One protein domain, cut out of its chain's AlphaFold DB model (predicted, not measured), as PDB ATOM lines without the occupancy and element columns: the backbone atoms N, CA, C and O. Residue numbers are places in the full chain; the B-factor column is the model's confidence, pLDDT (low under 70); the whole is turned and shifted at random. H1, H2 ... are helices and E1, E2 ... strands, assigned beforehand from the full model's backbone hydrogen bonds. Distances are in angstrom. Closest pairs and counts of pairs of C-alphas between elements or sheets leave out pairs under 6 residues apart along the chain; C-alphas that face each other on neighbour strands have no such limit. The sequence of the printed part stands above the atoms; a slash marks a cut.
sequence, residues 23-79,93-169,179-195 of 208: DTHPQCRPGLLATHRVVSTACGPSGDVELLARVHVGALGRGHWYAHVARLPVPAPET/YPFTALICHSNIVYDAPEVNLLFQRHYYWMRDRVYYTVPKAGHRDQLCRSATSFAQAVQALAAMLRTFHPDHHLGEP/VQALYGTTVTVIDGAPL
ATOM      1  N   ASP A  23     192.936 128.954 130.265       69.38
ATOM      2  CA  ASP A  23     193.339 127.639 130.778       69.38
ATOM      3  C   ASP A  23     194.153 127.731 132.080       69.38
ATOM      4  O   ASP A  23     194.089 126.833 132.924       69.38
ATOM      5  N   THR A  24     194.885 128.833 132.292       77.19
ATOM      6  CA  THR A  24     195.623 129.071 133.547       77.19
ATOM      7  C   THR A  24     194.737 129.495 134.719       77.19
ATOM      8  O   THR A  24     195.201 129.484 135.863       77.19
ATOM      9  N   HIS A  25     193.463 129.822 134.481       73.00
ATOM     10  CA  HIS A  25     192.525 130.244 135.516       73.00
ATOM     11  C   HIS A  25     191.508 129.138 135.840       73.00
ATOM     12  O   HIS A  25     190.571 128.907 135.075       73.00
ATOM     13  N   PRO A  26     191.593 128.492 137.022       63.47
ATOM     14  CA  PRO A  26     190.660 127.434 137.424       63.47
ATOM     15  C   PRO A  26     189.178 127.845 137.419       63.47
ATOM     16  O   PRO A  26     188.307 126.989 137.308       63.47
ATOM     17  N   GLN A  27     188.890 129.144 137.524       62.12
ATOM     18  CA  GLN A  27     187.536 129.706 137.481       62.12
ATOM     19  C   GLN A  27     186.965 129.816 136.060       62.12
ATOM     20  O   GLN A  27     185.751 129.884 135.894       62.12
ATOM     21  N   CYS A  28     187.822 129.808 135.036       60.56
ATOM     22  CA  CYS A  28     187.428 129.885 133.631       60.56
ATOM     23  C   CYS A  28     187.301 128.498 132.983       60.56
ATOM     24  O   CYS A  28     187.188 128.389 131.762       60.56
ATOM     25  N   ARG A  29     187.305 127.433 133.798       65.31
ATOM     26  CA  ARG A  29     187.115 126.061 133.328       65.31
ATOM     27  C   ARG A  29     185.778 125.924 132.593       65.31
ATOM     28  O   ARG A  29     184.763 126.438 133.075       65.31
ATOM     29  N   PRO A  30     185.747 125.197 131.464       70.50
ATOM     30  CA  PRO A  30     184.493 124.857 130.811       70.50
ATOM     31  C   PRO A  30     183.599 124.066 131.772       70.50
ATOM     32  O   PRO A  30     184.071 123.349 132.656       70.50
ATOM     33  N   GLY A  31     182.288 124.208 131.603       78.06
ATOM     34  CA  GLY A  31     181.331 123.520 132.457       78.06
ATOM     35  C   GLY A  31     181.346 121.993 132.280       78.06
ATOM     36  O   GLY A  31     181.754 121.442 131.248       78.06
ATOM     37  N   LEU A  32     180.920 121.287 133.323       80.50
ATOM     38  CA  LEU A  32     180.923 119.832 133.400       80.50
ATOM     39  C   LEU A  32     179.974 119.171 132.395       80.50
ATOM     40  O   LEU A  32     180.345 118.160 131.799       80.50
ATOM     41  N   LEU A  33     178.776 119.714 132.161       81.06
ATOM     42  CA  LEU A  33     177.846 119.157 131.169       81.06
ATOM     43  C   LEU A  33     178.286 119.453 129.733       81.06
ATOM     44  O   LEU A  33     177.983 118.664 128.829       81.06
ATOM     45  N   ALA A  34     179.019 120.547 129.513       80.38
ATOM     46  CA  ALA A  34     179.704 120.800 128.254       80.38
ATOM     47  C   ALA A  34     180.781 119.744 127.971       80.38
ATOM     48  O   ALA A  34     180.872 119.279 126.834       80.38
ATOM     49  N   THR A  35     181.520 119.326 129.001       79.12
ATOM     50  CA  THR A  35     182.684 118.436 128.871       79.12
ATOM     51  C   THR A  35     182.319 116.946 128.908       79.12
ATOM     52  O   THR A  35     182.723 116.186 128.032       79.12
ATOM     53  N   HIS A  36     181.532 116.509 129.895       77.88
ATOM     54  CA  HIS A  36     181.319 115.088 130.206       77.88
ATOM     55  C   HIS A  36     179.942 114.550 129.800       77.88
ATOM     56  O   HIS A  36     179.745 113.337 129.805       77.88
ATOM     57  N   ARG A  37     178.996 115.423 129.414       82.81
ATOM     58  CA  ARG A  37     177.580 115.137 129.077       82.81
ATOM     59  C   ARG A  37     176.742 114.443 130.161       82.81
ATOM     60  O   ARG A  37     175.544 114.700 130.198       82.81
ATOM     61  N   VAL A  38     177.325 113.607 131.017       90.81
ATOM     62  CA  VAL A  38     176.705 112.895 132.140       90.81
ATOM     63  C   VAL A  38     177.589 113.084 133.368       90.81
ATOM     64  O   VAL A  38     178.797 112.867 133.305       90.81
ATOM     65  N   VAL A  39     176.991 113.492 134.481       92.44
ATOM     66  CA  VAL A  39     177.678 113.766 135.747       92.44
ATOM     67  C   VAL A  39     176.865 113.143 136.875       92.44
ATOM     68  O   VAL A  39     175.639 113.224 136.873       92.44
ATOM     69  N   SER A  40     177.536 112.532 137.846       94.06
ATOM     70  CA  SER A  40     176.905 111.970 139.042       94.06
ATOM     71  C   SER A  40     177.540 112.510 140.316       94.06
ATOM     72  O   SER A  40     178.724 112.845 140.327       94.06
ATOM     73  N   THR A  41     176.772 112.530 141.398       91.38
ATOM     74  CA  THR A  41     177.249 112.836 142.753       91.38
ATOM     75  C   THR A  41     176.755 111.776 143.728       91.38
ATOM     76  O   THR A  41     175.672 111.230 143.542       91.38
ATOM     77  N   ALA A  42     177.539 111.473 144.765       88.44
ATOM     78  CA  ALA A  42     177.139 110.551 145.832       88.44
ATOM     79  C   ALA A  42     176.154 111.185 146.831       88.44
ATOM     80  O   ALA A  42     175.489 110.466 147.568       88.44
ATOM     81  N   CYS A  43     176.083 112.519 146.869       87.12
ATOM     82  CA  CYS A  43     175.173 113.277 147.720       87.12
ATOM     83  C   CYS A  43     174.820 114.591 147.015       87.12
ATOM     84  O   CYS A  43     175.623 115.530 146.989       87.12
ATOM     85  N   GLY A  44     173.663 114.622 146.361       86.69
ATOM     86  CA  GLY A  44     173.115 115.814 145.720       86.69
ATOM     87  C   GLY A  44     172.066 116.524 146.587       86.69
ATOM     88  O   GLY A  44     171.844 116.147 147.741       86.69
ATOM     89  N   PRO A  45     171.410 117.574 146.062       86.19
ATOM     90  CA  PRO A  45     170.371 118.325 146.769       86.19
ATOM     91  C   PRO A  45     169.153 117.505 147.239       86.19
ATOM     92  O   PRO A  45     168.423 117.966 148.116       86.19
ATOM     93  N   SER A  46     168.920 116.304 146.703       83.50
ATOM     94  CA  SER A  46     167.937 115.333 147.196       83.50
ATOM     95  C   SER A  46     168.362 114.622 148.480       83.50
ATOM     96  O   SER A  46     167.565 113.875 149.046       83.50
ATOM     97  N   GLY A  47     169.615 114.789 148.909       84.62
ATOM     98  CA  GLY A  47     170.206 114.101 150.058       84.62
ATOM     99  C   GLY A  47     170.655 112.661 149.783       84.62
ATOM    100  O   GLY A  47     170.851 111.910 150.733       84.62
ATOM    101  N   ASP A  48     170.792 112.251 148.516       87.69
ATOM    102  CA  ASP A  48     171.255 110.909 148.118       87.69
ATOM    103  C   ASP A  48     172.061 110.991 146.804       87.69
ATOM    104  O   ASP A  48     172.354 112.085 146.313       87.69
ATOM    105  N   VAL A  49     172.437 109.845 146.236       89.56
ATOM    106  CA  VAL A  49     173.085 109.734 144.931       89.56
ATOM    107  C   VAL A  49     172.193 110.290 143.818       89.56
ATOM    108  O   VAL A  49     171.002 109.979 143.726       89.56
ATOM    109  N   GLU A  50     172.795 111.078 142.932       93.12
ATOM    110  CA  GLU A  50     172.104 111.703 141.808       93.12
ATOM    111  C   GLU A  50     172.909 111.616 140.515       93.12
ATOM    112  O   GLU A  50     174.138 111.486 140.515       93.12
ATOM    113  N   LEU A  51     172.197 111.713 139.392       95.88
ATOM    114  CA  LEU A  51     172.776 111.761 138.054       95.88
ATOM    115  C   LEU A  51     172.073 112.817 137.219       95.88
ATOM    116  O   LEU A  51     170.851 112.802 137.110       95.88
ATOM    117  N   LEU A  52     172.856 113.672 136.571       94.56
ATOM    118  CA  LEU A  52     172.390 114.673 135.625       94.56
ATOM    119  C   LEU A  52     173.074 114.462 134.276       94.56
ATOM    120  O   LEU A  52     174.286 114.267 134.194       94.56
ATOM    121  N   ALA A  53     172.297 114.519 133.204       92.19
ATOM    122  CA  ALA A  53     172.784 114.378 131.846       92.19
ATOM    123  C   ALA A  53     172.202 115.457 130.936       92.19
ATOM    124  O   ALA A  53     171.009 115.754 130.986       92.19
ATOM    125  N   ARG A  54     173.038 116.009 130.054       90.44
ATOM    126  CA  ARG A  54     172.606 116.883 128.960       90.44
ATOM    127  C   ARG A  54     172.292 116.020 127.742       90.44
ATOM    128  O   ARG A  54     173.200 115.491 127.099       90.44
ATOM    129  N   VAL A  55     171.005 115.880 127.441       86.56
ATOM    130  CA  VAL A  55     170.476 114.977 126.408       86.56
ATOM    131  C   VAL A  55     170.570 115.618 125.029       86.56
ATOM    132  O   VAL A  55     171.106 115.022 124.096       86.56
ATOM    133  N   HIS A  56     170.077 116.848 124.901       84.56
ATOM    134  CA  HIS A  56     170.050 117.565 123.633       84.56
ATOM    135  C   HIS A  56     170.225 119.066 123.860       84.56
ATOM    136  O   HIS A  56     169.684 119.635 124.806       84.56
ATOM    137  N   VAL A  57     170.986 119.701 122.972       78.88
ATOM    138  CA  VAL A  57     171.131 121.155 122.903       78.88
ATOM    139  C   VAL A  57     170.366 121.592 121.667       78.88
ATOM    140  O   VAL A  57     170.811 121.317 120.553       78.88
ATOM    141  N   GLY A  58     169.208 122.217 121.868       67.44
ATOM    142  CA  GLY A  58     168.442 122.785 120.773       67.44
ATOM    143  C   GLY A  58     169.213 123.924 120.112       67.44
ATOM    144  O   GLY A  58     170.038 124.594 120.739       67.44
ATOM    145  N   ALA A  59     168.939 124.155 118.828       67.94
ATOM    146  CA  ALA A  59     169.368 125.377 118.156       67.94
ATOM    147  C   ALA A  59     168.798 126.617 118.876       67.94
ATOM    148  O   ALA A  59     167.854 126.501 119.660       67.94
ATOM    149  N   LEU A  60     169.362 127.798 118.598       57.78
ATOM    150  CA  LEU A  60     168.937 129.081 119.178       57.78
ATOM    151  C   LEU A  60     167.401 129.175 119.292       57.78
ATOM    152  O   LEU A  60     166.691 129.097 118.292       57.78
ATOM    153  N   GLY A  61     166.906 129.311 120.526       60.88
ATOM    154  CA  GLY A  61     165.477 129.438 120.837       60.88
ATOM    155  C   GLY A  61     164.703 128.130 121.060       60.88
ATOM    156  O   GLY A  61     163.535 128.202 121.426       60.88
ATOM    157  N   ARG A  62     165.314 126.948 120.892       69.38
ATOM    158  CA  ARG A  62     164.664 125.636 121.121       69.38
ATOM    159  C   ARG A  62     165.011 124.973 122.457       69.38
ATOM    160  O   ARG A  62     164.666 123.814 122.648       69.38
ATOM    161  N   GLY A  63     165.696 125.694 123.344       82.12
ATOM    162  CA  GLY A  63     166.041 125.241 124.691       82.12
ATOM    163  C   GLY A  63     166.935 123.998 124.744       82.12
ATOM    164  O   GLY A  63     167.654 123.655 123.801       82.12
ATOM    165  N   HIS A  64     166.946 123.352 125.903       86.88
ATOM    166  CA  HIS A  64     167.872 122.291 126.272       86.88
ATOM    167  C   HIS A  64     167.126 121.165 126.980       86.88
ATOM    168  O   HIS A  64     166.296 121.398 127.860       86.88
ATOM    169  N   TRP A  65     167.461 119.930 126.615       88.69
ATOM    170  CA  TRP A  65     166.918 118.737 127.245       88.69
ATOM    171  C   TRP A  65     167.910 118.152 128.227       88.69
ATOM    172  O   TRP A  65     169.075 117.904 127.892       88.69
ATOM    173  N   TYR A  66     167.403 117.866 129.414       91.69
ATOM    174  CA  TYR A  66     168.152 117.286 130.506       91.69
ATOM    175  C   TYR A  66     167.477 116.015 130.985       91.69
ATOM    176  O   TYR A  66     166.261 115.858 130.915       91.69
ATOM    177  N   ALA A  67     168.295 115.101 131.473       92.00
ATOM    178  CA  ALA A  67     167.870 113.875 132.102       92.00
ATOM    179  C   ALA A  67     168.417 113.847 133.525       92.00
ATOM    180  O   ALA A  67     169.595 114.126 133.736       92.00
ATOM    181  N   HIS A  68     167.569 113.527 134.493       93.75
ATOM    182  CA  HIS A  68     167.885 113.593 135.910       93.75
ATOM    183  C   HIS A  68     167.424 112.321 136.623       93.75
ATOM    184  O   HIS A  68     166.321 111.834 136.375       93.75
ATOM    185  N   VAL A  69     168.261 111.782 137.506       92.88
ATOM    186  CA  VAL A  69     167.900 110.727 138.455       92.88
ATOM    187  C   VAL A  69     168.173 111.240 139.856       92.88
ATOM    188  O   VAL A  69     169.322 111.537 140.168       92.88
ATOM    189  N   ALA A  70     167.138 111.298 140.693       91.75
ATOM    190  CA  ALA A  70     167.248 111.719 142.089       91.75
ATOM    191  C   ALA A  70     166.146 111.100 142.954       91.75
ATOM    192  O   ALA A  70     165.162 110.564 142.429       91.75
ATOM    193  N   ARG A  71     166.280 111.191 144.283       87.56
ATOM    194  CA  ARG A  71     165.161 110.902 145.190       87.56
ATOM    195  C   ARG A  71     164.193 112.070 145.200       87.56
ATOM    196  O   ARG A  71     164.532 113.169 145.622       87.56
ATOM    197  N   LEU A  72     162.980 111.825 144.734       82.31
ATOM    198  CA  LEU A  72     161.998 112.872 144.495       82.31
ATOM    199  C   LEU A  72     160.675 112.503 145.178       82.31
ATOM    200  O   LEU A  72     160.294 111.332 145.084       82.31
ATOM    201  N   PRO A  73     159.982 113.440 145.862       69.12
ATOM    202  CA  PRO A  73     158.663 113.257 146.485       69.12
ATOM    203  C   PRO A  73     157.552 112.964 145.474       69.12
ATOM    204  O   PRO A  73     156.585 113.698 145.314       69.12
ATOM    205  N   VAL A  74     157.683 111.851 144.771       61.56
ATOM    206  CA  VAL A  74     156.737 111.402 143.769       61.56
ATOM    207  C   VAL A  74     155.825 110.366 144.409       61.56
ATOM    208  O   VAL A  74     156.326 109.337 144.875       61.56
ATOM    209  N   PRO A  75     154.499 110.576 144.427       48.97
ATOM    210  CA  PRO A  75     153.587 109.521 144.826       48.97
ATOM    211  C   PRO A  75     153.677 108.354 143.831       48.97
ATOM    212  O   PRO A  75     153.799 108.537 142.611       48.97
ATOM    213  N   ALA A  76     153.633 107.132 144.368       41.72
ATOM    214  CA  ALA A  76     153.422 105.924 143.579       41.72
ATOM    215  C   ALA A  76     152.175 106.104 142.683       41.72
ATOM    216  O   ALA A  76     151.262 106.836 143.075       41.72
ATOM    217  N   PRO A  77     152.128 105.504 141.478       43.06
ATOM    218  CA  PRO A  77     150.962 105.613 140.603       43.06
ATOM    219  C   PRO A  77     149.685 105.251 141.373       43.06
ATOM    220  O   PRO A  77     149.686 104.300 142.152       43.06
ATOM    221  N   GLU A  78     148.635 106.052 141.186       41.41
ATOM    222  CA  GLU A  78     147.357 105.961 141.894       41.41
ATOM    223  C   GLU A  78     146.679 104.601 141.676       41.41
ATOM    224  O   GLU A  78     145.800 104.425 140.838       41.41
ATOM    225  N   THR A  79     147.055 103.619 142.482       36.16
ATOM    226  CA  THR A  79     146.250 102.431 142.746       36.16
ATOM    227  C   THR A  79     145.997 102.386 144.235       36.16
ATOM    228  O   THR A  79     146.606 101.580 144.927       36.16
ATOM    229  N   TYR A  93     161.868 108.744 149.769       75.44
ATOM    230  CA  TYR A  93     161.274 109.019 148.469       75.44
ATOM    231  C   TYR A  93     161.866 108.100 147.392       75.44
ATOM    232  O   TYR A  93     163.070 107.829 147.438       75.44
ATOM    233  N   PRO A  94     161.076 107.594 146.429       84.38
ATOM    234  CA  PRO A  94     161.605 106.705 145.402       84.38
ATOM    235  C   PRO A  94     162.660 107.417 144.549       84.38
ATOM    236  O   PRO A  94     162.623 108.640 144.373       84.38
ATOM    237  N   PHE A  95     163.570 106.641 143.955       88.00
ATOM    238  CA  PHE A  95     164.403 107.179 142.885       88.00
ATOM    239  C   PHE A  95     163.522 107.446 141.676       88.00
ATOM    240  O   PHE A  95     162.731 106.597 141.275       88.00
ATOM    241  N   THR A  96     163.652 108.621 141.084       89.12
ATOM    242  CA  THR A  96     162.870 109.021 139.922       89.12
ATOM    243  C   THR A  96     163.815 109.374 138.797       89.12
ATOM    244  O   THR A  96     164.649 110.261 138.947       89.12
ATOM    245  N   ALA A  97     163.668 108.676 137.677       90.88
ATOM    246  CA  ALA A  97     164.226 109.082 136.403       90.88
ATOM    247  C   ALA A  97     163.293 110.104 135.761       90.88
ATOM    248  O   ALA A  97     162.088 109.867 135.710       90.88
ATOM    249  N   LEU A  98     163.843 111.201 135.257       90.44
ATOM    250  CA  LEU A  98     163.107 112.316 134.674       90.44
ATOM    251  C   LEU A  98     163.832 112.830 133.429       90.44
ATOM    252  O   LEU A  98     165.050 112.969 133.440       90.44
ATOM    253  N   ILE A  99     163.080 113.161 132.386       88.38
ATOM    254  CA  ILE A  99     163.519 113.961 131.244       88.38
ATOM    255  C   ILE A  99     162.765 115.287 131.316       88.38
ATOM    256  O   ILE A  99     161.536 115.307 131.389       88.38
ATOM    257  N   CYS A 100     163.494 116.396 131.308       86.88
ATOM    258  CA  CYS A 100     162.931 117.736 131.380       86.88
ATOM    259  C   CYS A 100     163.527 118.660 130.317       86.88
ATOM    260  O   CYS A 100     164.627 118.436 129.808       86.88
ATOM    261  N   HIS A 101     162.779 119.712 129.992       86.31
ATOM    262  CA  HIS A 101     163.181 120.743 129.046       86.31
ATOM    263  C   HIS A 101     163.345 122.081 129.762       86.31
ATOM    264  O   HIS A 101     162.472 122.464 130.536       86.31
ATOM    265  N   SER A 102     164.419 122.814 129.490       84.56
ATOM    266  CA  SER A 102     164.621 124.170 130.005       84.56
ATOM    267  C   SER A 102     165.197 125.080 128.930       84.56
ATOM    268  O   SER A 102     166.034 124.667 128.137       84.56
ATOM    269  N   ASN A 103     164.797 126.348 128.940       81.62
ATOM    270  CA  ASN A 103     165.386 127.369 128.070       81.62
ATOM    271  C   ASN A 103     166.705 127.936 128.626       81.62
ATOM    272  O   ASN A 103     167.298 128.814 128.006       81.62
ATOM    273  N   ILE A 104     167.168 127.451 129.784       83.00
ATOM    274  CA  ILE A 104     168.419 127.873 130.416       83.00
ATOM    275  C   ILE A 104     169.451 126.762 130.299       83.00
ATOM    276  O   ILE A 104     169.160 125.595 130.558       83.00
ATOM    277  N   VAL A 105     170.686 127.151 129.981       83.12
ATOM    278  CA  VAL A 105     171.846 126.286 130.179       83.12
ATOM    279  C   VAL A 105     172.287 126.392 131.630       83.12
ATOM    280  O   VAL A 105     172.914 127.375 132.020       83.12
ATOM    281  N   TYR A 106     171.997 125.378 132.436       79.62
ATOM    282  CA  TYR A 106     172.647 125.226 133.735       79.62
ATOM    283  C   TYR A 106     173.848 124.291 133.591       79.62
ATOM    284  O   TYR A 106     173.716 123.077 133.478       79.62
ATOM    285  N   ASP A 107     175.038 124.887 133.546       84.94
ATOM    286  CA  ASP A 107     176.326 124.197 133.588       84.94
ATOM    287  C   ASP A 107     177.206 124.834 134.672       84.94
ATOM    288  O   ASP A 107     176.953 125.972 135.081       84.94
ATOM    289  N   ALA A 108     178.205 124.121 135.180       87.25
ATOM    290  CA  ALA A 108     179.114 124.615 136.213       87.25
ATOM    291  C   ALA A 108     180.462 123.885 136.160       87.25
ATOM    292  O   ALA A 108     180.492 122.734 135.729       87.25
ATOM    293  N   PRO A 109     181.563 124.503 136.629       85.44
ATOM    294  CA  PRO A 109     182.877 123.853 136.685       85.44
ATOM    295  C   PRO A 109     182.992 122.797 137.800       85.44
ATOM    296  O   PRO A 109     183.939 122.015 137.811       85.44
ATOM    297  N   GLU A 110     182.041 122.764 138.741       88.25
ATOM    298  CA  GLU A 110     182.057 121.897 139.922       88.25
ATOM    299  C   GLU A 110     180.754 121.111 140.067       88.25
ATOM    300  O   GLU A 110     179.669 121.629 139.797       88.25
ATOM    301  N   VAL A 111     180.862 119.860 140.533       89.25
ATOM    302  CA  VAL A 111     179.733 118.920 140.609       89.25
ATOM    303  C   VAL A 111     178.640 119.463 141.530       89.25
ATOM    304  O   VAL A 111     177.487 119.554 141.123       89.25
ATOM    305  N   ASN A 112     178.992 119.901 142.740       88.56
ATOM    306  CA  ASN A 112     178.008 120.412 143.698       88.56
ATOM    307  C   ASN A 112     177.260 121.632 143.150       88.56
ATOM    308  O   ASN A 112     176.033 121.690 143.219       88.56
ATOM    309  N   LEU A 113     177.988 122.574 142.546       89.50
ATOM    310  CA  LEU A 113     177.397 123.771 141.953       89.50
ATOM    311  C   LEU A 113     176.499 123.433 140.753       89.50
ATOM    312  O   LEU A 113     175.464 124.073 140.571       89.50
ATOM    313  N   LEU A 114     176.855 122.421 139.955       92.31
ATOM    314  CA  LEU A 114     176.031 121.951 138.842       92.31
ATOM    315  C   LEU A 114     174.655 121.480 139.334       92.31
ATOM    316  O   LEU A 114     173.632 121.948 138.834       92.31
ATOM    317  N   PHE A 115     174.630 120.591 140.329       91.06
ATOM    318  CA  PHE A 115     173.378 120.063 140.875       91.06
ATOM    319  C   PHE A 115     172.572 121.140 141.616       91.06
ATOM    320  O   PHE A 115     171.354 121.204 141.459       91.06
ATOM    321  N   GLN A 116     173.227 122.050 142.346       90.06
ATOM    322  CA  GLN A 116     172.552 123.202 142.958       90.06
ATOM    323  C   GLN A 116     171.891 124.107 141.912       90.06
ATOM    324  O   GLN A 116     170.734 124.488 142.083       90.06
ATOM    325  N   ARG A 117     172.583 124.418 140.806       91.00
ATOM    326  CA  ARG A 117     172.016 125.213 139.703       91.00
ATOM    327  C   ARG A 117     170.833 124.504 139.055       91.00
ATOM    328  O   ARG A 117     169.815 125.147 138.816       91.00
ATOM    329  N   HIS A 118     170.947 123.200 138.805       90.06
ATOM    330  CA  HIS A 118     169.840 122.394 138.284       90.06
ATOM    331  C   HIS A 118     168.605 122.498 139.186       90.06
ATOM    332  O   HIS A 118     167.535 122.874 138.717       90.06
ATOM    333  N   TYR A 119     168.757 122.261 140.492       87.25
ATOM    334  CA  TYR A 119     167.652 122.377 141.450       87.25
ATOM    335  C   TYR A 119     167.085 123.793 141.532       87.25
ATOM    336  O   TYR A 119     165.869 123.956 141.502       87.25
ATOM    337  N   TYR A 120     167.939 124.814 141.572       85.81
ATOM    338  CA  TYR A 120     167.497 126.207 141.594       85.81
ATOM    339  C   TYR A 120     166.576 126.521 140.407       85.81
ATOM    340  O   TYR A 120     165.485 127.063 140.583       85.81
ATOM    341  N   TRP A 121     166.964 126.126 139.193       85.19
ATOM    342  CA  TRP A 121     166.149 126.393 138.009       85.19
ATOM    343  C   TRP A 121     164.911 125.505 137.922       85.19
ATOM    344  O   TRP A 121     163.843 126.000 137.574       85.19
ATOM    345  N   MET A 122     165.024 124.221 138.254       81.19
ATOM    346  CA  MET A 122     163.934 123.258 138.068       81.19
ATOM    347  C   MET A 122     162.894 123.282 139.195       81.19
ATOM    348  O   MET A 122     161.703 123.140 138.917       81.19
ATOM    349  N   ARG A 123     163.328 123.456 140.447       78.44
ATOM    350  CA  ARG A 123     162.478 123.416 141.647       78.44
ATOM    351  C   ARG A 123     162.082 124.807 142.125       78.44
ATOM    352  O   ARG A 123     160.903 125.028 142.383       78.44
ATOM    353  N   ASP A 124     163.051 125.715 142.262       76.94
ATOM    354  CA  ASP A 124     162.829 126.993 142.956       76.94
ATOM    355  C   ASP A 124     162.288 128.068 142.002       76.94
ATOM    356  O   ASP A 124     161.368 128.813 142.335       76.94
ATOM    357  N   ARG A 125     162.847 128.148 140.788       77.75
ATOM    358  CA  ARG A 125     162.440 129.114 139.753       77.75
ATOM    359  C   ARG A 125     161.450 128.558 138.745       77.75
ATOM    360  O   ARG A 125     160.897 129.345 137.983       77.75
ATOM    361  N   VAL A 126     161.241 127.239 138.735       72.56
ATOM    362  CA  VAL A 126     160.254 126.577 137.867       72.56
ATOM    363  C   VAL A 126     160.501 126.909 136.385       72.56
ATOM    364  O   VAL A 126     159.602 127.096 135.575       72.56
ATOM    365  N   TYR A 127     161.771 127.024 136.005       74.12
ATOM    366  CA  TYR A 127     162.173 127.463 134.675       74.12
ATOM    367  C   TYR A 127     162.346 126.264 133.741       74.12
ATOM    368  O   TYR A 127     163.447 125.936 133.279       74.12
ATOM    369  N   TYR A 128     161.235 125.583 133.488       72.56
ATOM    370  CA  TYR A 128     161.151 124.458 132.570       72.56
ATOM    371  C   TYR A 128     159.941 124.601 131.652       72.56
ATOM    372  O   TYR A 128     158.953 125.249 131.985       72.56
ATOM    373  N   THR A 129     160.017 123.977 130.483       72.81
ATOM    374  CA  THR A 129     158.856 123.804 129.606       72.81
ATOM    375  C   THR A 129     158.281 122.428 129.857       72.81
ATOM    376  O   THR A 129     159.037 121.459 129.946       72.81
ATOM    377  N   VAL A 130     156.960 122.337 129.961       70.00
ATOM    378  CA  VAL A 130     156.259 121.057 130.056       70.00
ATOM    379  C   VAL A 130     156.373 120.351 128.707       70.00
ATOM    380  O   VAL A 130     155.841 120.850 127.715       70.00
ATOM    381  N   PRO A 131     157.061 119.203 128.632       74.62
ATOM    382  CA  PRO A 131     157.110 118.439 127.398       74.62
ATOM    383  C   PRO A 131     155.740 117.825 127.086       74.62
ATOM    384  O   PRO A 131     155.046 117.357 127.994       74.62
ATOM    385  N   LYS A 132     155.377 117.717 125.805       72.44
ATOM    386  CA  LYS A 132     154.244 116.866 125.406       72.44
ATOM    387  C   LYS A 132     154.599 115.406 125.657       72.44
ATOM    388  O   LYS A 132     155.688 115.000 125.291       72.44
ATOM    389  N   ALA A 133     153.710 114.588 126.207       71.06
ATOM    390  CA  ALA A 133     153.888 113.134 126.221       71.06
ATOM    391  C   ALA A 133     152.537 112.430 126.226       71.06
ATOM    392  O   ALA A 133     151.613 112.872 126.902       71.06
ATOM    393  N   GLY A 134     152.450 111.309 125.509       65.62
ATOM    394  CA  GLY A 134     151.240 110.484 125.496       65.62
ATOM    395  C   GLY A 134     151.055 109.675 126.782       65.62
ATOM    396  O   GLY A 134     149.947 109.254 127.089       65.62
ATOM    397  N   HIS A 135     152.131 109.450 127.547       72.06
ATOM    398  CA  HIS A 135     152.067 108.760 128.834       72.06
ATOM    399  C   HIS A 135     153.171 109.217 129.790       72.06
ATOM    400  O   HIS A 135     154.253 109.633 129.367       72.06
ATOM    401  N   ARG A 136     152.926 109.041 131.096       74.56
ATOM    402  CA  ARG A 136     153.889 109.335 132.161       74.56
ATOM    403  C   ARG A 136     155.241 108.631 131.931       74.56
ATOM    404  O   ARG A 136     156.324 109.200 131.928       74.56
ATOM    405  N   ASP A 137     155.198 107.354 131.627       80.69
ATOM    406  CA  ASP A 137     156.427 106.557 131.549       80.69
ATOM    407  C   ASP A 137     157.344 106.893 130.355       80.69
ATOM    408  O   ASP A 137     158.375 106.238 130.186       80.69
ATOM    409  N   GLN A 138     156.987 107.880 129.523       79.88
ATOM    410  CA  GLN A 138     157.845 108.413 128.459       79.88
ATOM    411  C   GLN A 138     158.861 109.445 128.966       79.88
ATOM    412  O   GLN A 138     159.933 109.562 128.380       79.88
ATOM    413  N   LEU A 139     158.548 110.182 130.038       83.12
ATOM    414  CA  LEU A 139     159.416 111.258 130.543       83.12
ATOM    415  C   LEU A 139     159.780 111.104 132.010       83.12
ATOM    416  O   LEU A 139     160.704 111.763 132.470       83.12
ATOM    417  N   CYS A 140     159.085 110.262 132.770       86.38
ATOM    418  CA  CYS A 140     159.465 109.993 134.148       86.38
ATOM    419  C   CYS A 140     158.991 108.630 134.627       86.38
ATOM    420  O   CYS A 140     157.838 108.247 134.428       86.38
ATOM    421  N   ARG A 141     159.868 107.950 135.364       86.25
ATOM    422  CA  ARG A 141     159.603 106.654 135.989       86.25
ATOM    423  C   ARG A 141     160.170 106.637 137.397       86.25
ATOM    424  O   ARG A 141     161.308 107.046 137.613       86.25
ATOM    425  N   SER A 142     159.383 106.132 138.336       87.69
ATOM    426  CA  SER A 142     159.842 105.863 139.698       87.69
ATOM    427  C   SER A 142     160.431 104.452 139.782       87.69
ATOM    428  O   SER A 142     159.969 103.538 139.103       87.69
ATOM    429  N   ALA A 143     161.448 104.273 140.617       85.62
ATOM    430  CA  ALA A 143     162.139 103.016 140.850       85.62
ATOM    431  C   ALA A 143     162.548 102.888 142.324       85.62
ATOM    432  O   ALA A 143     162.665 103.877 143.053       85.62
ATOM    433  N   THR A 144     162.790 101.656 142.769       87.00
ATOM    434  CA  THR A 144     163.149 101.375 144.168       87.00
ATOM    435  C   THR A 144     164.640 101.560 144.445       87.00
ATOM    436  O   THR A 144     165.038 101.680 145.601       87.00
ATOM    437  N   SER A 145     165.470 101.626 143.400       86.56
ATOM    438  CA  SER A 145     166.917 101.825 143.507       86.56
ATOM    439  C   SER A 145     167.453 102.764 142.430       86.56
ATOM    440  O   SER A 145     166.879 102.885 141.344       86.56
ATOM    441  N   PHE A 146     168.599 103.382 142.717       87.94
ATOM    442  CA  PHE A 146     169.303 104.253 141.780       87.94
ATOM    443  C   PHE A 146     169.643 103.527 140.473       87.94
ATOM    444  O   PHE A 146     169.351 104.030 139.393       87.94
ATOM    445  N   ALA A 147     170.173 102.301 140.555       89.62
ATOM    446  CA  ALA A 147     170.523 101.504 139.378       89.62
ATOM    447  C   ALA A 147     169.307 101.229 138.475       89.62
ATOM    448  O   ALA A 147     169.399 101.374 137.256       89.62
ATOM    449  N   GLN A 148     168.153 100.893 139.060       87.75
ATOM    450  CA  GLN A 148     166.917 100.707 138.297       87.75
ATOM    451  C   GLN A 148     166.416 102.016 137.681       87.75
ATOM    452  O   GLN A 148     165.963 102.006 136.538       87.75
ATOM    453  N   ALA A 149     166.524 103.143 138.390       89.19
ATOM    454  CA  ALA A 149     166.164 104.444 137.831       89.19
ATOM    455  C   ALA A 149     167.070 104.818 136.648       89.19
ATOM    456  O   ALA A 149     166.572 105.246 135.611       89.19
ATOM    457  N   VAL A 150     168.380 104.576 136.739       92.69
ATOM    458  CA  VAL A 150     169.315 104.794 135.624       92.69
ATOM    459  C   VAL A 150     168.985 103.887 134.432       92.69
ATOM    460  O   VAL A 150     168.962 104.353 133.294       92.69
ATOM    461  N   GLN A 151     168.665 102.610 134.665       89.50
ATOM    462  CA  GLN A 151     168.227 101.696 133.600       89.50
ATOM    463  C   GLN A 151     166.914 102.154 132.950       89.50
ATOM    464  O   GLN A 151     166.786 102.122 131.723       89.50
ATOM    465  N   ALA A 152     165.957 102.617 133.756       86.06
ATOM    466  CA  ALA A 152     164.697 103.172 133.281       86.06
ATOM    467  C   ALA A 152     164.925 104.443 132.450       86.06
ATOM    468  O   ALA A 152     164.341 104.577 131.376       86.06
ATOM    469  N   LEU A 153     165.818 105.331 132.896       91.00
ATOM    470  CA  LEU A 153     166.213 106.524 132.156       91.00
ATOM    471  C   LEU A 153     166.840 106.168 130.808       91.00
ATOM    472  O   LEU A 153     166.441 106.712 129.782       91.00
ATOM    473  N   ALA A 154     167.774 105.216 130.792       91.88
ATOM    474  CA  ALA A 154     168.392 104.746 129.558       91.88
ATOM    475  C   ALA A 154     167.351 104.163 128.589       91.88
ATOM    476  O   ALA A 154     167.422 104.417 127.388       91.88
ATOM    477  N   ALA A 155     166.364 103.415 129.090       88.38
ATOM    478  CA  ALA A 155     165.270 102.901 128.271       88.38
ATOM    479  C   ALA A 155     164.390 104.023 127.695       88.38
ATOM    480  O   ALA A 155     164.089 103.976 126.506       88.38
ATOM    481  N   MET A 156     164.037 105.038 128.496       87.25
ATOM    482  CA  MET A 156     163.292 106.210 128.013       87.25
ATOM    483  C   MET A 156     164.072 106.953 126.923       87.25
ATOM    484  O   MET A 156     163.517 107.257 125.869       87.25
ATOM    485  N   LEU A 157     165.376 107.173 127.129       89.38
ATOM    486  CA  LEU A 157     166.233 107.889 126.180       89.38
ATOM    487  C   LEU A 157     166.402 107.169 124.834       89.38
ATOM    488  O   LEU A 157     166.555 107.841 123.820       89.38
ATOM    489  N   ARG A 158     166.333 105.829 124.784       89.62
ATOM    490  CA  ARG A 158     166.398 105.073 123.512       89.62
ATOM    491  C   ARG A 158     165.232 105.372 122.572       89.62
ATOM    492  O   ARG A 158     165.380 105.209 121.367       89.62
ATOM    493  N   THR A 159     164.089 105.767 123.122       84.19
ATOM    494  CA  THR A 159     162.873 106.093 122.363       84.19
ATOM    495  C   THR A 159     162.576 107.592 122.355       84.19
ATOM    496  O   THR A 159     161.538 108.008 121.849       84.19
ATOM    497  N   PHE A 160     163.441 108.402 122.969       84.12
ATOM    498  CA  PHE A 160     163.202 109.823 123.168       84.12
ATOM    499  C   PHE A 160     163.588 110.623 121.922       84.12
ATOM    500  O   PHE A 160     164.740 110.604 121.487       84.12
ATOM    501  N   HIS A 161     162.628 111.378 121.388       84.44
ATOM    502  CA  HIS A 161     162.822 112.255 120.235       84.44
ATOM    503  C   HIS A 161     162.453 113.694 120.620       84.44
ATOM    504  O   HIS A 161     161.263 114.000 120.681       84.44
ATOM    505  N   PRO A 162     163.438 114.583 120.876       83.00
ATOM    506  CA  PRO A 162     163.206 115.949 121.353       83.00
ATOM    507  C   PRO A 162     162.105 116.706 120.601       83.00
ATOM    508  O   PRO A 162     161.229 117.299 121.225       83.00
ATOM    509  N   ASP A 163     162.103 116.625 119.268       79.62
ATOM    510  CA  ASP A 163     161.158 117.356 118.418       79.62
ATOM    511  C   ASP A 163     159.701 116.893 118.578       79.62
ATOM    512  O   ASP A 163     158.786 117.687 118.386       79.62
ATOM    513  N   HIS A 164     159.459 115.641 118.986       78.38
ATOM    514  CA  HIS A 164     158.103 115.131 119.236       78.38
ATOM    515  C   HIS A 164     157.509 115.654 120.548       78.38
ATOM    516  O   HIS A 164     156.301 115.566 120.768       78.38
ATOM    517  N   HIS A 165     158.361 116.181 121.426       71.88
ATOM    518  CA  HIS A 165     157.990 116.621 122.762       71.88
ATOM    519  C   HIS A 165     157.937 118.159 122.888       71.88
ATOM    520  O   HIS A 165     157.628 118.659 123.971       71.88
ATOM    521  N   LEU A 166     158.190 118.901 121.795       71.44
ATOM    522  CA  LEU A 166     158.107 120.367 121.704       71.44
ATOM    523  C   LEU A 166     156.776 120.843 121.076       71.44
ATOM    524  O   LEU A 166     156.229 120.205 120.178       71.44
ATOM    525  N   GLY A 167     156.274 122.001 121.523       63.19
ATOM    526  CA  GLY A 167     155.108 122.705 120.962       63.19
ATOM    527  C   GLY A 167     153.943 122.893 121.943       63.19
ATOM    528  O   GLY A 167     153.929 122.291 123.014       63.19
ATOM    529  N   GLU A 168     152.944 123.686 121.545       54.00
ATOM    530  CA  GLU A 168     151.715 123.922 122.323       54.00
ATOM    531  C   GLU A 168     150.881 122.641 122.418       54.00
ATOM    532  O   GLU A 168     150.625 122.017 121.382       54.00
ATOM    533  N   PRO A 169     150.496 122.180 123.615       52.06
ATOM    534  CA  PRO A 169     149.762 120.933 123.758       52.06
ATOM    535  C   PRO A 169     148.367 121.058 123.126       52.06
ATOM    536  O   PRO A 169     147.542 121.866 123.540       52.06
ATOM    537  N   VAL A 179     155.993 118.004 137.295       58.03
ATOM    538  CA  VAL A 179     157.467 118.205 137.442       58.03
ATOM    539  C   VAL A 179     157.799 119.000 138.711       58.03
ATOM    540  O   VAL A 179     158.604 118.528 139.505       58.03
ATOM    541  N   GLN A 180     157.112 120.116 138.980       61.44
ATOM    542  CA  GLN A 180     157.183 120.813 140.280       61.44
ATOM    543  C   GLN A 180     156.812 119.914 141.463       61.44
ATOM    544  O   GLN A 180     157.548 119.856 142.447       61.44
ATOM    545  N   ALA A 181     155.707 119.169 141.352       59.97
ATOM    546  CA  ALA A 181     155.290 118.234 142.391       59.97
ATOM    547  C   ALA A 181     156.307 117.095 142.603       59.97
ATOM    548  O   ALA A 181     156.443 116.619 143.724       59.97
ATOM    549  N   LEU A 182     157.073 116.698 141.573       65.56
ATOM    550  CA  LEU A 182     158.135 115.701 141.672       65.56
ATOM    551  C   LEU A 182     159.247 116.238 142.567       65.56
ATOM    552  O   LEU A 182     159.812 115.472 143.325       65.56
ATOM    553  N   TYR A 183     159.548 117.537 142.520       65.94
ATOM    554  CA  TYR A 183     160.522 118.155 143.424       65.94
ATOM    555  C   TYR A 183     159.919 118.599 144.768       65.94
ATOM    556  O   TYR A 183     160.649 119.116 145.614       65.94
ATOM    557  N   GLY A 184     158.622 118.358 144.996       55.38
ATOM    558  CA  GLY A 184     157.940 118.633 146.263       55.38
ATOM    559  C   GLY A 184     157.545 120.090 146.466       55.38
ATOM    560  O   GLY A 184     157.231 120.470 147.591       55.38
ATOM    561  N   THR A 185     157.564 120.909 145.413       54.09
ATOM    562  CA  THR A 185     157.136 122.308 145.504       54.09
ATOM    563  C   THR A 185     155.611 122.374 145.436       54.09
ATOM    564  O   THR A 185     155.011 121.992 144.431       54.09
ATOM    565  N   THR A 186     154.966 122.854 146.501       46.66
ATOM    566  CA  THR A 186     153.522 123.122 146.513       46.66
ATOM    567  C   THR A 186     153.252 124.466 145.838       46.66
ATOM    568  O   THR A 186     153.770 125.488 146.283       46.66
ATOM    569  N   VAL A 187     152.423 124.490 144.791       42.50
ATOM    570  CA  VAL A 187     151.920 125.743 144.208       42.50
ATOM    571  C   VAL A 187     150.678 126.172 144.978       42.50
ATOM    572  O   VAL A 187     149.698 125.430 145.043       42.50
ATOM    573  N   THR A 188     150.690 127.381 145.531       37.03
ATOM    574  CA  THR A 188     149.459 128.031 145.984       37.03
ATOM    575  C   THR A 188     148.752 128.588 144.750       37.03
ATOM    576  O   THR A 188     149.207 129.569 144.165       37.03
ATOM    577  N   VAL A 189     147.671 127.944 144.313       33.91
ATOM    578  CA  VAL A 189     146.817 128.452 143.230       33.91
ATOM    579  C   VAL A 189     145.756 129.359 143.851       33.91
ATOM    580  O   VAL A 189     145.000 128.909 144.710       33.91
ATOM    581  N   ILE A 190     145.693 130.622 143.425       36.91
ATOM    582  CA  ILE A 190     144.585 131.539 143.732       36.91
ATOM    583  C   ILE A 190     143.952 131.922 142.389       36.91
ATOM    584  O   ILE A 190     144.662 132.313 141.466       36.91
ATOM    585  N   ASP A 191     142.636 131.742 142.263       34.00
ATOM    586  CA  ASP A 191     141.818 132.137 141.102       34.00
ATOM    587  C   ASP A 191     142.292 131.623 139.726       34.00
ATOM    588  O   ASP A 191     142.249 132.327 138.720       34.00
ATOM    589  N   GLY A 192     142.717 130.357 139.656       35.00
ATOM    590  CA  GLY A 192     142.923 129.655 138.380       35.00
ATOM    591  C   GLY A 192     144.186 130.033 137.599       35.00
ATOM    592  O   GLY A 192     144.390 129.501 136.509       35.00
ATOM    593  N   ALA A 193     145.056 130.882 138.151       29.00
ATOM    594  CA  ALA A 193     146.377 131.166 137.599       29.00
ATOM    595  C   ALA A 193     147.483 130.625 138.530       29.00
ATOM    596  O   ALA A 193     147.406 130.819 139.748       29.00
ATOM    597  N   PRO A 194     148.529 129.956 138.005       35.31
ATOM    598  CA  PRO A 194     149.703 129.634 138.803       35.31
ATOM    599  C   PRO A 194     150.403 130.941 139.206       35.31
ATOM    600  O   PRO A 194     150.875 131.694 138.354       35.31
ATOM    601  N   LEU A 195     150.468 131.219 140.511       39.62
ATOM    602  CA  LEU A 195     151.349 132.251 141.051       39.62
ATOM    603  C   LEU A 195     152.781 131.878 140.661       39.62
ATOM    604  O   LEU A 195     153.282 130.826 141.059       39.62
TER     605      LEU A 195
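AT A GLANCE: This is residues 23 to 79, 93 to 169 and 179 to 195 of the 208 residues of an uncharacterized protein of Alcanivorax sp (UniProt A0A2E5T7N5). What is the overall shape? A twisted sheet of five strands is the middle of three layers, with H3 along one face and H2 crossing the other. Short H1 sits on H2's face near the E1 edge, and residues 188 to 194 stick out. What is it made of? The printed part has 151 residues, with five named helices and five named strands in the order H1 E1 E2 E3 E4 H2 E5 H3 H4 H5; the sheet, E1 E2 E3 E4 E5, is antiparallel, and the class is mixed, with under half of the residues in named elements. It is compact, with a radius of gyration of the C-alphas of 15.6 A, and spans 55 by 35 by 33 A.

HOW THE PARTS SIT: How do the strands pair? E1, residues 38 to 41, E2, residues 50 to 57, and E3, residues 64 to 71, form a meander, each the antiparallel neighbour of the one before, with hairpins E1 and E2, E2 and E3. E4, residues 95 to 102, and edge strand E5, residues 140 to 143, follow across the sheet. Within hydrogen-bond range are N 39 and O 52 at 2.8 A, N 53 and O 67 at 2.8 A, N 66 and O 100 at 2.9 A, and N 97 and O 141 at 2.9 A. Which helices are on one face? H1, residues 32 to 36, at a height over the sheet of 6.3 A, and H2, residues 111 to 124, at 9.3 A, are on the same face. H2 runs across the strands, at 73 degrees to E1 on the local plane; the closest C-alphas of E1 and H2, those of Thr 41 and Val 111, are 6.9 A apart. What is on the opposite face? H3, residues 146 to 158, has a height over the sheet of 7.4 A and only just runs along the strands, at 29.8 degrees to E4 on the local plane; their closest C-alphas, Ala 97 and Ala 149, are 5.2 A apart. H4, residues 162 to 165, and H5, residues 179 to 182, only graze the sheet. What of the helix backbones? Every O i to N i+4 pair is within hydrogen-bond range in H1, H2 and H3; H4 and H5 are too short for such a pair.

IN THESE COORDINATES: Where do the elements begin and end? H1 begins at C-alpha 32, (180.923, 119.832, 133.400), and H5 ends at C-alpha 182, (158.135, 115.701, 141.672). Which are long? E2 measures 21.2 A, E3 22.2 A, E4 21.3 A, H2 18.9 A and H3 18.5 A from first to last C-alpha.

THE WHOLE: How large is it, and where is it cut? The C-alphas farthest apart, Thr 24 and Thr 79, are 56.9 A apart. Residues 80 to 92 and 170 to 178 are not printed, with C-alpha gaps of 17.4 A and 15.9 A. Where are the long link and low confidence? H2 to E5 is a long link of 15 residues; 38 printed residues have pLDDT under 70, among them 73 to 79 and 179 to 195.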